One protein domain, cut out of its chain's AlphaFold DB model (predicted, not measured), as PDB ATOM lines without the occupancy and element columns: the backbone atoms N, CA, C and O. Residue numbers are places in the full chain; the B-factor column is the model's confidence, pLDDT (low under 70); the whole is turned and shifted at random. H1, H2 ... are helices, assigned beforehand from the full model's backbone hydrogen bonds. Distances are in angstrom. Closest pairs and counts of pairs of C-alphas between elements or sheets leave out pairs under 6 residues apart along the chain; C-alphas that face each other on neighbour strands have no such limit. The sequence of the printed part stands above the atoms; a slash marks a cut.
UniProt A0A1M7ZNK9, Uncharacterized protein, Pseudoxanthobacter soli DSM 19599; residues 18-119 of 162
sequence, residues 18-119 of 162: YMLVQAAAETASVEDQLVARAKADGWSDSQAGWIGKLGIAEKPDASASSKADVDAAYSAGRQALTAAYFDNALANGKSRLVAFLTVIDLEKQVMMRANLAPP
ATOM      1  N   TYR A  18     -75.207  39.058 -26.745       49.75
ATOM      2  CA  TYR A  18     -74.556  37.808 -26.344       49.75
ATOM      3  C   TYR A  18     -73.127  38.007 -25.808       49.75
ATOM      4  O   TYR A  18     -72.714  37.262 -24.924       49.75
ATOM      5  N   MET A  19     -72.396  39.031 -26.265       46.25
ATOM      6  CA  MET A  19     -71.076  39.368 -25.711       46.25
ATOM      7  C   MET A  19     -71.177  40.001 -24.320       46.25
ATOM      8  O   MET A  19     -70.302  39.788 -23.490       46.25
ATOM      9  N   LEU A  20     -72.261  40.725 -24.024       49.72
ATOM     10  CA  LEU A  20     -72.496  41.281 -22.686       49.72
ATOM     11  C   LEU A  20     -72.847  40.181 -21.671       49.72
ATOM     12  O   LEU A  20     -72.433  40.254 -20.518       49.72
ATOM     13  N   VAL A  21     -73.567  39.141 -22.107       49.88
ATOM     14  CA  VAL A  21     -73.908  37.977 -21.269       49.88
ATOM     15  C   VAL A  21     -72.681  37.100 -20.994       49.88
ATOM     16  O   VAL A  21     -72.516  36.634 -19.870       49.88
ATOM     17  N   GLN A  22     -71.785  36.919 -21.973       42.94
ATOM     18  CA  GLN A  22     -70.502  36.235 -21.751       42.94
ATOM     19  C   GLN A  22     -69.560  37.039 -20.844       42.94
ATOM     20  O   GLN A  22     -69.017  36.477 -19.898       42.94
ATOM     21  N   ALA A  23     -69.453  38.357 -21.032       42.91
ATOM     22  CA  ALA A  23     -68.631  39.213 -20.174       42.91
ATOM     23  C   ALA A  23     -69.128  39.265 -18.712       42.91
ATOM     24  O   ALA A  23     -68.330  39.369 -17.783       42.91
ATOM     25  N   ALA A  24     -70.440  39.157 -18.478       43.25
ATOM     26  CA  ALA A  24     -70.997  39.085 -17.124       43.25
ATOM     27  C   ALA A  24     -70.641  37.767 -16.404       43.25
ATOM     28  O   ALA A  24     -70.435  37.764 -15.193       43.25
ATOM     29  N   ALA A  25     -70.525  36.656 -17.139       47.81
ATOM     30  CA  ALA A  25     -70.048  35.387 -16.588       47.81
ATOM     31  C   ALA A  25     -68.523  35.385 -16.358       47.81
ATOM     32  O   ALA A  25     -68.047  34.757 -15.416       47.81
ATOM     33  N   GLU A  26     -67.767  36.131 -17.168       46.66
ATOM     34  CA  GLU A  26     -66.309  36.293 -17.046       46.66
ATOM     35  C   GLU A  26     -65.872  37.301 -15.960       46.66
ATOM     36  O   GLU A  26     -64.679  37.428 -15.693       46.66
ATOM     37  N   THR A  27     -66.805  38.005 -15.305       51.41
ATOM     38  CA  THR A  27     -66.503  39.046 -14.296       51.41
ATOM     39  C   THR A  27     -66.887  38.687 -12.860       51.41
ATOM     40  O   THR A  27     -66.504  39.411 -11.940       51.41
ATOM     41  N   ALA A  28     -67.602  37.581 -12.635       66.00
ATOM     42  CA  ALA A  28     -67.883  37.107 -11.282       66.00
ATOM     43  C   ALA A  28     -66.593  36.577 -10.644       66.00
ATOM     44  O   ALA A  28     -65.922  35.712 -11.219       66.00
ATOM     45  N   SER A  29     -66.247  37.086  -9.457       88.19
ATOM     46  CA  SER A  29     -65.095  36.584  -8.709       88.19
ATOM     47  C   SER A  29     -65.264  35.088  -8.414       88.19
ATOM     48  O   SER A  29     -66.385  34.571  -8.396       88.19
ATOM     49  N   VAL A  30     -64.164  34.373  -8.158       89.56
ATOM     50  CA  VAL A  30     -64.252  32.963  -7.735       89.56
ATOM     51  C   VAL A  30     -65.163  32.843  -6.511       89.56
ATOM     52  O   VAL A  30     -66.023  31.972  -6.490       89.56
ATOM     53  N   GLU A  31     -65.058  33.761  -5.544       93.56
ATOM     54  CA  GLU A  31     -65.940  33.791  -4.371       93.56
ATOM     55  C   GLU A  31     -67.423  33.889  -4.767       93.56
ATOM     56  O   GLU A  31     -68.226  33.090  -4.289       93.56
ATOM     57  N   ASP A  32     -67.791  34.783  -5.691       94.56
ATOM     58  CA  ASP A  32     -69.179  34.920  -6.157       94.56
ATOM     59  C   ASP A  32     -69.693  33.641  -6.830       94.56
ATOM     60  O   ASP A  32     -70.836  33.233  -6.603       94.56
ATOM     61  N   GLN A  33     -68.852  32.972  -7.627       95.31
ATOM     62  CA  GLN A  33     -69.206  31.697  -8.256       95.31
ATOM     63  C   GLN A  33     -69.408  30.585  -7.217       95.31
ATOM     64  O   GLN A  33     -70.359  29.806  -7.318       95.31
ATOM     65  N   LEU A  34     -68.554  30.531  -6.191       96.94
ATOM     66  CA  LEU A  34     -68.680  29.587  -5.081       96.94
ATOM     67  C   LEU A  34     -69.958  29.831  -4.272       96.94
ATOM     68  O   LEU A  34     -70.681  28.882  -3.969       96.94
ATOM     69  N   VAL A  35     -70.268  31.094  -3.961       97.38
ATOM     70  CA  VAL A  35     -71.497  31.490  -3.260       97.38
ATOM     71  C   VAL A  35     -72.724  31.116  -4.088       97.38
ATOM     72  O   VAL A  35     -73.654  30.503  -3.562       97.38
ATOM     73  N   ALA A  36     -72.735  31.450  -5.381       96.12
ATOM     74  CA  ALA A  36     -73.845  31.139  -6.276       96.12
ATOM     75  C   ALA A  36     -74.096  29.629  -6.352       96.12
ATOM     76  O   ALA A  36     -75.236  29.178  -6.222       96.12
ATOM     77  N   ARG A  37     -73.025  28.839  -6.479       95.94
ATOM     78  CA  ARG A  37     -73.117  27.381  -6.458       95.94
ATOM     79  C   ARG A  37     -73.619  26.848  -5.123       95.94
ATOM     80  O   ARG A  37     -74.503  26.002  -5.111       95.94
ATOM     81  N   ALA A  38     -73.100  27.345  -4.002       97.25
ATOM     82  CA  ALA A  38     -73.556  26.919  -2.684       97.25
ATOM     83  C   ALA A  38     -75.067  27.137  -2.514       97.25
ATOM     84  O   ALA A  38     -75.768  26.252  -2.033       97.25
ATOM     85  N   LYS A  39     -75.592  28.281  -2.961       97.19
ATOM     86  CA  LYS A  39     -77.038  28.537  -2.929       97.19
ATOM     87  C   LYS A  39     -77.815  27.568  -3.818       97.19
ATOM     88  O   LYS A  39     -78.847  27.063  -3.386       97.19
ATOM     89  N   ALA A  40     -77.316  27.290  -5.024       95.31
ATOM     90  CA  ALA A  40     -77.930  26.323  -5.935       95.31
ATOM     91  C   ALA A  40     -77.989  24.908  -5.329       95.31
ATOM     92  O   ALA A  40     -78.991  24.218  -5.487       95.31
ATOM     93  N   ASP A  41     -76.962  24.521  -4.570       94.94
ATOM     94  CA  ASP A  41     -76.887  23.236  -3.868       94.94
ATOM     95  C   ASP A  41     -77.716  23.203  -2.563       94.94
ATOM     96  O   ASP A  41     -77.754  22.175  -1.893       94.94
ATOM     97  N   GLY A  42     -78.389  24.299  -2.182       96.44
ATOM     98  CA  GLY A  42     -79.294  24.354  -1.025       96.44
ATOM     99  C   GLY A  42     -78.669  24.852   0.283       96.44
ATOM    100  O   GLY A  42     -79.270  24.733   1.355       96.44
ATOM    101  N   TRP A  43     -77.472  25.436   0.250       97.81
ATOM    102  CA  TRP A  43     -76.894  26.098   1.424       97.81
ATOM    103  C   TRP A  43     -77.615  27.420   1.724       97.81
ATOM    104  O   TRP A  43     -78.037  28.128   0.811       97.81
ATOM    105  N   SER A  44     -77.759  27.775   3.008       97.25
ATOM    106  CA  SER A  44     -78.342  29.076   3.378       97.25
ATOM    107  C   SER A  44     -77.442  30.236   2.940       97.25
ATOM    108  O   SER A  44     -76.245  30.045   2.741       97.25
ATOM    109  N   ASP A  45     -77.975  31.460   2.855       96.81
ATOM    110  CA  ASP A  45     -77.188  32.636   2.447       96.81
ATOM    111  C   ASP A  45     -75.920  32.829   3.289       96.81
ATOM    112  O   ASP A  45     -74.839  33.078   2.753       96.81
ATOM    113  N   SER A  46     -76.031  32.660   4.611       96.75
ATOM    114  CA  SER A  46     -74.878  32.774   5.508       96.75
ATOM    115  C   SER A  46     -73.861  31.657   5.281       96.75
ATOM    116  O   SER A  46     -72.662  31.915   5.349       96.75
ATOM    117  N   GLN A  47     -74.314  30.428   5.034       98.06
ATOM    118  CA  GLN A  47     -73.426  29.290   4.793       98.06
ATOM    119  C   GLN A  47     -72.737  29.404   3.437       98.06
ATOM    120  O   GLN A  47     -71.539  29.172   3.343       98.06
ATOM    121  N   ALA A  48     -73.467  29.830   2.407       97.88
ATOM    122  CA  ALA A  48     -72.927  30.090   1.083       97.88
ATOM    123  C   ALA A  48     -71.808  31.139   1.132       97.88
ATOM    124  O   ALA A  48     -70.740  30.914   0.567       97.88
ATOM    125  N   GLY A  49     -72.010  32.231   1.880       97.00
ATOM    126  CA  GLY A  49     -70.972  33.239   2.117       97.00
ATOM    127  C   GLY A  49     -69.721  32.674   2.799       97.00
ATOM    128  O   GLY A  49     -68.603  33.015   2.421       97.00
ATOM    129  N   TRP A  50     -69.885  31.779   3.779       97.88
ATOM    130  CA  TRP A  50     -68.748  31.100   4.410       97.88
ATOM    131  C   TRP A  50     -68.041  30.128   3.466       97.88
ATOM    132  O   TRP A  50     -66.815  30.122   3.434       97.88
ATOM    133  N   ILE A  51     -68.784  29.354   2.672       97.94
ATOM    134  CA  ILE A  51     -68.213  28.435   1.677       97.94
ATOM    135  C   ILE A  51     -67.375  29.199   0.652       97.94
ATOM    136  O   ILE A  51     -66.290  28.735   0.318       97.94
ATOM    137  N   GLY A  52     -67.834  30.368   0.195       96.00
ATOM    138  CA  GLY A  52     -67.055  31.228  -0.698       96.00
ATOM    139  C   GLY A  52     -65.698  31.598  -0.097       96.00
ATOM    140  O   GLY A  52     -64.659  31.286  -0.670       96.00
ATOM    141  N   LYS A  53     -65.701  32.171   1.110       96.44
ATOM    142  CA  LYS A  53     -64.474  32.599   1.806       96.44
ATOM    143  C   LYS A  53     -63.525  31.444   2.115       96.44
ATOM    144  O   LYS A  53     -62.323  31.559   1.894       96.44
ATOM    145  N   LEU A  54     -64.063  30.338   2.628       95.94
ATOM    146  CA  LEU A  54     -63.280  29.150   2.964       95.94
ATOM    147  C   LEU A  54     -62.716  28.491   1.704       95.94
ATOM    148  O   LEU A  54     -61.556  28.104   1.696       95.94
ATOM    149  N   GLY A  55     -63.485  28.428   0.615       95.31
ATOM    150  CA  GLY A  55     -63.011  27.869  -0.648       95.31
ATOM    151  C   GLY A  55     -61.813  28.627  -1.220       95.31
ATOM    152  O   GLY A  55     -60.858  27.995  -1.662       95.31
ATOM    153  N   ILE A  56     -61.814  29.963  -1.143       95.25
ATOM    154  CA  ILE A  56     -60.656  30.789  -1.531       95.25
ATOM    155  C   ILE A  56     -59.473  30.588  -0.584       95.25
ATOM    156  O   ILE A  56     -58.341  30.484  -1.043       95.25
ATOM    157  N   ALA A  57     -59.713  30.518   0.727       93.62
ATOM    158  CA  ALA A  57     -58.645  30.299   1.699       93.62
ATOM    159  C   ALA A  57     -57.943  28.943   1.496       93.62
ATOM    160  O   ALA A  57     -56.721  28.866   1.586       93.62
ATOM    161  N   GLU A  58     -58.704  27.896   1.172       93.12
ATOM    162  CA  GLU A  58     -58.184  26.549   0.906       93.12
ATOM    163  C   GLU A  58     -57.565  26.405  -0.495       93.12
ATOM    164  O   GLU A  58     -56.697  25.554  -0.721       93.12
ATOM    165  N   LYS A  59     -58.020  27.211  -1.464       92.25
ATOM    166  CA  LYS A  59     -57.566  27.201  -2.863       92.25
ATOM    167  C   LYS A  59     -57.305  28.631  -3.363       92.25
ATOM    168  O   LYS A  59     -58.050  29.122  -4.212       92.25
ATOM    169  N   PRO A  60     -56.231  29.291  -2.892       87.75
ATOM    170  CA  PRO A  60     -55.946  30.688  -3.237       87.75
ATOM    171  C   PRO A  60     -55.617  30.893  -4.722       87.75
ATOM    172  O   PRO A  60     -55.850  31.974  -5.254       87.75
ATOM    173  N   ASP A  61     -55.127  29.849  -5.395       89.19
ATOM    174  CA  ASP A  61     -54.767  29.878  -6.817       89.19
ATOM    175  C   ASP A  61     -55.931  29.489  -7.748       89.19
ATOM    176  O   ASP A  61     -55.728  29.304  -8.949       89.19
ATOM    177  N   ALA A  62     -57.149  29.319  -7.218       88.25
ATOM    178  CA  ALA A  62     -58.297  28.933  -8.028       88.25
ATOM    179  C   ALA A  62     -58.632  30.010  -9.070       88.25
ATOM    180  O   ALA A  62     -58.736  31.195  -8.752       88.25
ATOM    181  N   SER A  63     -58.847  29.594 -10.319       85.94
ATOM    182  CA  SER A  63     -59.235  30.496 -11.402       85.94
ATOM    183  C   SER A  63     -60.737  30.462 -11.673       85.94
ATOM    184  O   SER A  63     -61.320  29.400 -11.878       85.94
ATOM    185  N   ALA A  64     -61.350  31.644 -11.791       83.81
ATOM    186  CA  ALA A  64     -62.760  31.813 -12.158       83.81
ATOM    187  C   ALA A  64     -63.083  31.284 -13.566       83.81
ATOM    188  O   ALA A  64     -64.236  30.987 -13.871       83.81
ATOM    189  N   SER A  65     -62.069  31.163 -14.427       84.00
ATOM    190  CA  SER A  65     -62.201  30.625 -15.783       84.00
ATOM    191  C   SER A  65     -62.066  29.099 -15.839       84.00
ATOM    192  O   SER A  65     -62.353  28.498 -16.874       84.00
ATOM    193  N   SER A  66     -61.622  28.456 -14.754       90.12
ATOM    194  CA  SER A  66     -61.433  27.008 -14.676       90.12
ATOM    195  C   SER A  66     -62.543  26.380 -13.845       90.12
ATOM    196  O   SER A  66     -62.561  26.467 -12.619       90.12
ATOM    197  N   LYS A  67     -63.458  25.667 -14.510       90.50
ATOM    198  CA  LYS A  67     -64.511  24.917 -13.812       90.50
ATOM    199  C   LYS A  67     -63.932  23.933 -12.789       90.50
ATOM    200  O   LYS A  67     -64.479  23.809 -11.703       90.50
ATOM    201  N   ALA A  68     -62.833  23.258 -13.125       93.12
ATOM    202  CA  ALA A  68     -62.191  22.307 -12.222       93.12
ATOM    203  C   ALA A  68     -61.661  22.990 -10.950       93.12
ATOM    204  O   ALA A  68     -61.803  22.437  -9.861       93.12
ATOM    205  N   ASP A  69     -61.114  24.203 -11.068       93.25
ATOM    206  CA  ASP A  69     -60.618  24.953  -9.911       93.25
ATOM    207  C   ASP A  69     -61.771  25.430  -9.029       93.25
ATOM    208  O   ASP A  69     -61.708  25.301  -7.808       93.25
ATOM    209  N   VAL A  70     -62.856  25.915  -9.640       93.31
ATOM    210  CA  VAL A  70     -64.076  26.299  -8.917       93.31
ATOM    211  C   VAL A  70     -64.713  25.080  -8.240       93.31
ATOM    212  O   VAL A  70     -65.148  25.174  -7.095       93.31
ATOM    213  N   ASP A  71     -64.730  23.916  -8.897       95.31
ATOM    214  CA  ASP A  71     -65.203  22.652  -8.321       95.31
ATOM    215  C   ASP A  71     -64.357  22.227  -7.111       95.31
ATOM    216  O   ASP A  71     -64.905  21.876  -6.061       95.31
ATOM    217  N   ALA A  72     -63.030  22.312  -7.222       95.19
ATOM    218  CA  ALA A  72     -62.114  21.976  -6.140       95.19
ATOM    219  C   ALA A  72     -62.228  22.949  -4.956       95.19
ATOM    220  O   ALA A  72     -62.306  22.506  -3.809       95.19
ATOM    221  N   ALA A  73     -62.279  24.257  -5.221       96.69
ATOM    222  CA  ALA A  73     -62.449  25.289  -4.199       96.69
ATOM    223  C   ALA A  73     -63.809  25.171  -3.499       96.69
ATOM    224  O   ALA A  73     -63.891  25.283  -2.277       96.69
ATOM    225  N   TYR A  74     -64.870  24.850  -4.243       97.56
ATOM    226  CA  TYR A  74     -66.191  24.594  -3.672       97.56
ATOM    227  C   TYR A  74     -66.196  23.375  -2.748       97.56
ATOM    228  O   TYR A  74     -66.716  23.441  -1.631       97.56
ATOM    229  N   SER A  75     -65.593  22.270  -3.196       96.75
ATOM    230  CA  SER A  75     -65.472  21.058  -2.387       96.75
ATOM    231  C   SER A  75     -64.703  21.331  -1.095       96.75
ATOM    232  O   SER A  75     -65.174  20.956  -0.020       96.75
ATOM    233  N   ALA A  76     -63.572  22.033  -1.188       96.31
ATOM    234  CA  ALA A  76     -62.755  22.390  -0.033       96.31
ATOM    235  C   ALA A  76     -63.508  23.315   0.940       96.31
ATOM    236  O   ALA A  76     -63.564  23.035   2.134       96.31
ATOM    237  N   GLY A  77     -64.181  24.356   0.435       97.25
ATOM    238  CA  GLY A  77     -64.960  25.283   1.260       97.25
ATOM    239  C   GLY A  77     -66.107  24.603   2.015       97.25
ATOM    240  O   GLY A  77     -66.327  24.876   3.195       97.25
ATOM    241  N   ARG A  78     -66.811  23.663   1.371       97.69
ATOM    242  CA  ARG A  78     -67.840  22.841   2.030       97.69
ATOM    243  C   ARG A  78     -67.274  21.935   3.112       97.69
ATOM    244  O   ARG A  78     -67.885  21.823   4.173       97.69
ATOM    245  N   GLN A  79     -66.154  21.267   2.834       97.00
ATOM    246  CA  GLN A  79     -65.494  20.387   3.799       97.00
ATOM    247  C   GLN A  79     -65.050  21.197   5.018       97.00
ATOM    248  O   GLN A  79     -65.442  20.878   6.137       97.00
ATOM    249  N   ALA A  80     -64.368  22.324   4.798       97.00
ATOM    250  CA  ALA A  80     -63.935  23.228   5.859       97.00
ATOM    251  C   ALA A  80     -65.106  23.744   6.713       97.00
ATOM    252  O   ALA A  80     -65.041  23.694   7.941       97.00
ATOM    253  N   LEU A  81     -66.209  24.184   6.091       97.88
ATOM    254  CA  LEU A  81     -67.389  24.630   6.839       97.88
ATOM    255  C   LEU A  81     -68.008  23.484   7.653       97.88
ATOM    256  O   LEU A  81     -68.426  23.676   8.792       97.88
ATOM    257  N   THR A  82     -68.063  22.290   7.072       97.62
ATOM    258  CA  THR A  82     -68.618  21.098   7.717       97.62
ATOM    259  C   THR A  82     -67.795  20.677   8.936       97.62
ATOM    260  O   THR A  82     -68.365  20.470  10.010       97.62
ATOM    261  N   ALA A  83     -66.465  20.638   8.817       97.44
ATOM    262  CA  ALA A  83     -65.579  20.423   9.959       97.44
ATOM    263  C   ALA A  83     -65.738  21.515  11.018       97.44
ATOM    264  O   ALA A  83     -65.825  21.196  12.199       97.44
ATOM    265  N   ALA A  84     -65.887  22.783  10.624       97.31
ATOM    266  CA  ALA A  84     -66.098  23.864  11.582       97.31
ATOM    267  C   ALA A  84     -67.380  23.679  12.419       97.31
ATOM    268  O   ALA A  84     -67.367  23.951  13.619       97.31
ATOM    269  N   TYR A  85     -68.479  23.182  11.833       97.56
ATOM    270  CA  TYR A  85     -69.687  22.837  12.600       97.56
ATOM    271  C   TYR A  85     -69.432  21.714  13.611       97.56
ATOM    272  O   TYR A  85     -69.872  21.810  14.761       97.56
ATOM    273  N   PHE A  86     -68.717  20.673  13.190       98.00
ATOM    274  CA  PHE A  86     -68.353  19.540  14.037       98.00
ATOM    275  C   PHE A  86     -67.449  19.966  15.201       98.00
ATOM    276  O   PHE A  86     -67.773  19.726  16.366       98.00
ATOM    277  N   ASP A  87     -66.367  20.682  14.904       97.81
ATOM    278  CA  ASP A  87     -65.400  21.165  15.889       97.81
ATOM    279  C   ASP A  87     -66.034  22.159  16.856       97.81
ATOM    280  O   ASP A  87     -65.796  22.095  18.062       97.81
ATOM    281  N   ASN A  88     -66.908  23.041  16.365       97.38
ATOM    282  CA  ASN A  88     -67.656  23.947  17.226       97.38
ATOM    283  C   ASN A  88     -68.582  23.181  18.185       97.38
ATOM    284  O   ASN A  88     -68.706  23.564  19.348       97.38
ATOM    285  N   ALA A  89     -69.227  22.093  17.754       97.50
ATOM    286  CA  ALA A  89     -70.025  21.271  18.662       97.50
ATOM    287  C   ALA A  89     -69.149  20.643  19.762       97.50
ATOM    288  O   ALA A  89     -69.500  20.731  20.943       97.50
ATOM    289  N   LEU A  90     -67.986  20.092  19.400       97.06
ATOM    290  CA  LEU A  90     -67.023  19.535  20.358       97.06
ATOM    291  C   LEU A  90     -66.499  20.594  21.338       97.06
ATOM    292  O   LEU A  90     -66.496  20.367  22.548       97.06
ATOM    293  N   ALA A  91     -66.121  21.772  20.841       97.19
ATOM    294  CA  ALA A  91     -65.635  22.888  21.652       97.19
ATOM    295  C   ALA A  91     -66.688  23.389  22.658       97.19
ATOM    296  O   ALA A  91     -66.342  23.834  23.750       97.19
ATOM    297  N   ASN A  92     -67.976  23.252  22.331       97.06
ATOM    298  CA  ASN A  92     -69.095  23.539  23.232       97.06
ATOM    299  C   ASN A  92     -69.432  22.373  24.189       97.06
ATOM    300  O   ASN A  92     -70.510  22.348  24.788       97.06
ATOM    301  N   GLY A  93     -68.538  21.389  24.326       96.75
ATOM    302  CA  GLY A  93     -68.672  20.268  25.255       96.75
ATOM    303  C   GLY A  93     -69.684  19.207  24.822       96.75
ATOM    304  O   GLY A  93     -70.122  18.406  25.651       96.75
ATOM    305  N   LYS A  94     -70.101  19.193  23.550       97.38
ATOM    306  CA  LYS A  94     -70.950  18.117  23.026       97.38
ATOM    307  C   LYS A  94     -70.128  16.846  22.835       97.38
ATOM    308  O   LYS A  94     -68.931  16.896  22.565       97.38
ATOM    309  N   SER A  95     -70.790  15.694  22.950       97.81
ATOM    310  CA  SER A  95     -70.169  14.427  22.573       97.81
ATOM    311  C   SER A  95     -69.928  14.381  21.065       97.81
ATOM    312  O   SER A  95     -70.620  15.045  20.288       97.81
ATOM    313  N   ARG A  96     -68.984  13.544  20.638       97.50
ATOM    314  CA  ARG A  96     -68.685  13.344  19.218       97.50
ATOM    315  C   ARG A  96     -69.863  12.781  18.435       97.50
ATOM    316  O   ARG A  96     -70.076  13.203  17.306       97.50
ATOM    317  N   LEU A  97     -70.686  11.935  19.061       97.25
ATOM    318  CA  LEU A  97     -71.960  11.510  18.480       97.25
ATOM    319  C   LEU A  97     -72.847  12.719  18.159       97.25
ATOM    320  O   LEU A  97     -73.324  12.849  17.040       97.25
ATOM    321  N   VAL A  98     -73.035  13.641  19.109       97.81
ATOM    322  CA  VAL A  98     -73.850  14.847  18.881       97.81
ATOM    323  C   VAL A  98     -73.218  15.763  17.827       97.81
ATOM    324  O   VAL A  98     -73.937  16.316  16.995       97.81
ATOM    325  N   ALA A  99     -71.891  15.904  17.816       98.12
ATOM    326  CA  ALA A  99     -71.184  16.653  16.779       98.12
ATOM    327  C   ALA A  99     -71.407  16.038  15.385       98.12
ATOM    328  O   ALA A  99     -71.730  16.753  14.441       98.12
ATOM    329  N   PHE A 100     -71.332  14.713  15.263       98.31
ATOM    330  CA  PHE A 100     -71.586  14.013  14.006       98.31
ATOM    331  C   PHE A 100     -73.053  14.120  13.568       98.31
ATOM    332  O   PHE A 100     -73.328  14.454  12.417       98.31
ATOM    333  N   LEU A 101     -74.005  13.958  14.493       97.69
ATOM    334  CA  LEU A 101     -75.433  14.168  14.225       97.69
ATOM    335  C   LEU A 101     -75.734  15.598  13.755       97.69
ATOM    336  O   LEU A 101     -76.607  15.784  12.913       97.69
ATOM    337  N   THR A 102     -74.998  16.598  14.250       97.19
ATOM    338  CA  THR A 102     -75.118  17.993  13.783       97.19
ATOM    339  C   THR A 102     -74.752  18.101  12.303       97.19
ATOM    340  O   THR A 102     -75.419  18.800  11.543       97.19
ATOM    341  N   VAL A 103     -73.719  17.380  11.868       97.44
ATOM    342  CA  VAL A 103     -73.316  17.362  10.460       97.44
ATOM    343  C   VAL A 103     -74.311  16.582   9.591       97.44
ATOM    344  O   VAL A 103     -74.624  17.021   8.486       97.44
ATOM    345  N   ILE A 104     -74.862  15.468  10.082       96.94
ATOM    346  CA  ILE A 104     -75.942  14.747   9.385       96.94
ATOM    347  C   ILE A 104     -77.169  15.654   9.216       96.94
ATOM    348  O   ILE A 104     -77.756  15.712   8.136       96.94
ATOM    349  N   ASP A 105     -77.561  16.378  10.265       96.19
ATOM    350  CA  ASP A 105     -78.673  17.327  10.194       96.19
ATOM    351  C   ASP A 105     -78.389  18.453   9.189       96.19
ATOM    352  O   ASP A 105     -79.256  18.809   8.391       96.19
ATOM    353  N   LEU A 106     -77.149  18.950   9.141       96.25
ATOM    354  CA  LEU A 106     -76.720  19.919   8.137       96.25
ATOM    355  C   LEU A 106     -76.889  19.389   6.700       96.25
ATOM    356  O   LEU A 106     -77.445  20.109   5.870       96.25
ATOM    357  N   GLU A 107     -76.473  18.150   6.407       94.94
ATOM    358  CA  GLU A 107     -76.678  17.511   5.092       94.94
ATOM    359  C   GLU A 107     -78.169  17.466   4.733       94.94
ATOM    360  O   GLU A 107     -78.571  17.914   3.654       94.94
ATOM    361  N   LYS A 108     -79.009  17.004   5.666       94.75
ATOM    362  CA  LYS A 108     -80.463  16.938   5.471       94.75
ATOM    363  C   LYS A 108     -81.051  18.317   5.187       94.75
ATOM    364  O   LYS A 108     -81.842  18.459   4.257       94.75
ATOM    365  N   GLN A 109     -80.665  19.342   5.947       95.75
ATOM    366  CA  GLN A 109     -81.138  20.711   5.734       95.75
ATOM    367  C   GLN A 109     -80.749  21.260   4.361       95.75
ATOM    368  O   GLN A 109     -81.564  21.924   3.721       95.75
ATOM    369  N   VAL A 110     -79.519  21.001   3.912       95.81
ATOM    370  CA  VAL A 110     -79.047  21.404   2.580       95.81
ATOM    371  C   VAL A 110     -79.889  20.728   1.496       95.81
ATOM    372  O   VAL A 110     -80.430  21.413   0.632       95.81
ATOM    373  N   MET A 111     -80.115  19.415   1.598       94.94
ATOM    374  CA  MET A 111     -80.935  18.675   0.633       94.94
ATOM    375  C   MET A 111     -82.393  19.135   0.608       94.94
ATOM    376  O   MET A 111     -82.937  19.380  -0.467       94.94
ATOM    377  N   MET A 112     -83.012  19.330   1.774       94.31
ATOM    378  CA  MET A 112     -84.385  19.832   1.856       94.31
ATOM    379  C   MET A 112     -84.526  21.212   1.205       94.31
ATOM    380  O   MET A 112     -85.482  21.449   0.472       94.31
ATOM    381  N   ARG A 113     -83.561  22.118   1.419       95.69
ATOM    382  CA  ARG A 113     -83.551  23.443   0.773       95.69
ATOM    383  C   ARG A 113     -83.338  23.367  -0.738       95.69
ATOM    384  O   ARG A 113     -83.845  24.224  -1.454       95.69
ATOM    385  N   ALA A 114     -82.649  22.336  -1.220       92.94
ATOM    386  CA  ALA A 114     -82.500  22.041  -2.642       92.94
ATOM    387  C   ALA A 114     -83.716  21.309  -3.256       92.94
ATOM    388  O   ALA A 114     -83.644  20.881  -4.407       92.94
ATOM    389  N   ASN A 115     -84.826  21.142  -2.520       92.69
ATOM    390  CA  ASN A 115     -85.978  20.315  -2.917       92.69
ATOM    391  C   ASN A 115     -85.603  18.856  -3.252       92.69
ATOM    392  O   ASN A 115     -86.265  18.199  -4.057       92.69
ATOM    393  N   LEU A 116     -84.548  18.335  -2.625       91.94
ATOM    394  CA  LEU A 116     -84.146  16.936  -2.712       91.94
ATOM    395  C   LEU A 116     -84.703  16.165  -1.513       91.94
ATOM    396  O   LEU A 116     -84.820  16.702  -0.409       91.94
ATOM    397  N   ALA A 117     -85.030  14.890  -1.721       90.62
ATOM    398  CA  ALA A 117     -85.432  14.011  -0.630       90.62
ATOM    399  C   ALA A 117     -84.235  13.806   0.317       90.62
ATOM    400  O   ALA A 117     -83.208  13.290  -0.137       90.62
ATOM    401  N   PRO A 118     -84.321  14.216   1.597       88.62
ATOM    402  CA  PRO A 118     -83.227  14.011   2.532       88.62
ATOM    403  C   PRO A 118     -83.026  12.510   2.783       88.62
ATOM    404  O   PRO A 118     -83.996  11.747   2.753       88.62
ATOM    405  N   PRO A 119     -81.791  12.073   3.058       85.31
ATOM    406  CA  PRO A 119     -81.516  10.684   3.362       85.31
ATOM    407  C   PRO A 119     -82.202  10.275   4.666       85.31
ATOM    408  O   PRO A 119     -82.112  10.967   5.688       85.31
TER     409      PRO A 119
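AT A GLANCE: This is residues 18 to 119 of the 162 residues of an uncharacterized protein of Pseudoxanthobacter soli DSM 19599 (UniProt A0A1M7ZNK9). One long helix, H4, forms the backbone of the domain; the helical hairpin of H2 and H3 packs across its residues 70 to 81, and H5 folds back from its far end as the second arm of a V. At the opposite end of the longest axis, residues 18 to 24 of H1 stick out. The printed part has 102 residues with five named helices, H1 to H5 in chain order, and no named strand; the class is all helix. It is only just compact, close to loose, with a radius of gyration of the C-alphas of 15.3 A, and spans 54 by 30 by 20 A.

IN THESE COORDINATES: H1, residues 18 to 25, begins at C-alpha 18 (-74.556, 37.808, -26.344) and measures 11.0 A. H2, residues 30 to 40, measures 15.3 A, and H3, residues 45 to 58, 20.0 A. H4, residues 67 to 91, runs 35.5 A from C-alpha 67 (-64.511, 24.917, -13.812). H5, residues 96 to 113, measures 25.8 A and ends at C-alpha 113 (-83.551, 23.443, 0.773).

HOW THE PARTS SIT: H4 is the hub. With residues 73 to 81 alone it touches H3, about perpendicular but only just at 71 degrees; the closest C-alphas, of Gly 55 and Gly 77, are 3.8 A apart. With residues 70 to 74 alone it touches H2, the closest C-alphas being those of Leu 34 and Tyr 74, 5.8 A. H2 and H3 touch as a hairpin, opposite ways at a steep tilt of 41 degrees, the C-alphas of Glu 31 and Gly 52 closest at 4.6 A. H4 and H5 form another hairpin, at a steep tilt of 44 degrees, and touch closest at the C-alphas of Phe 86 and Ala 99, 4.9 A. H2 and H5 are near each other; H1 touches no helix. In H1 to H5 every O i to N i+4 pair is within hydrogen-bond range.

THE WHOLE: The C-alphas farthest apart, of Tyr 18 and Gly 93, are 54.8 A apart. The printed part has no cut and no long link. Mean pLDDT of the printed part is 90.1; residues 18 to 28 are under 70.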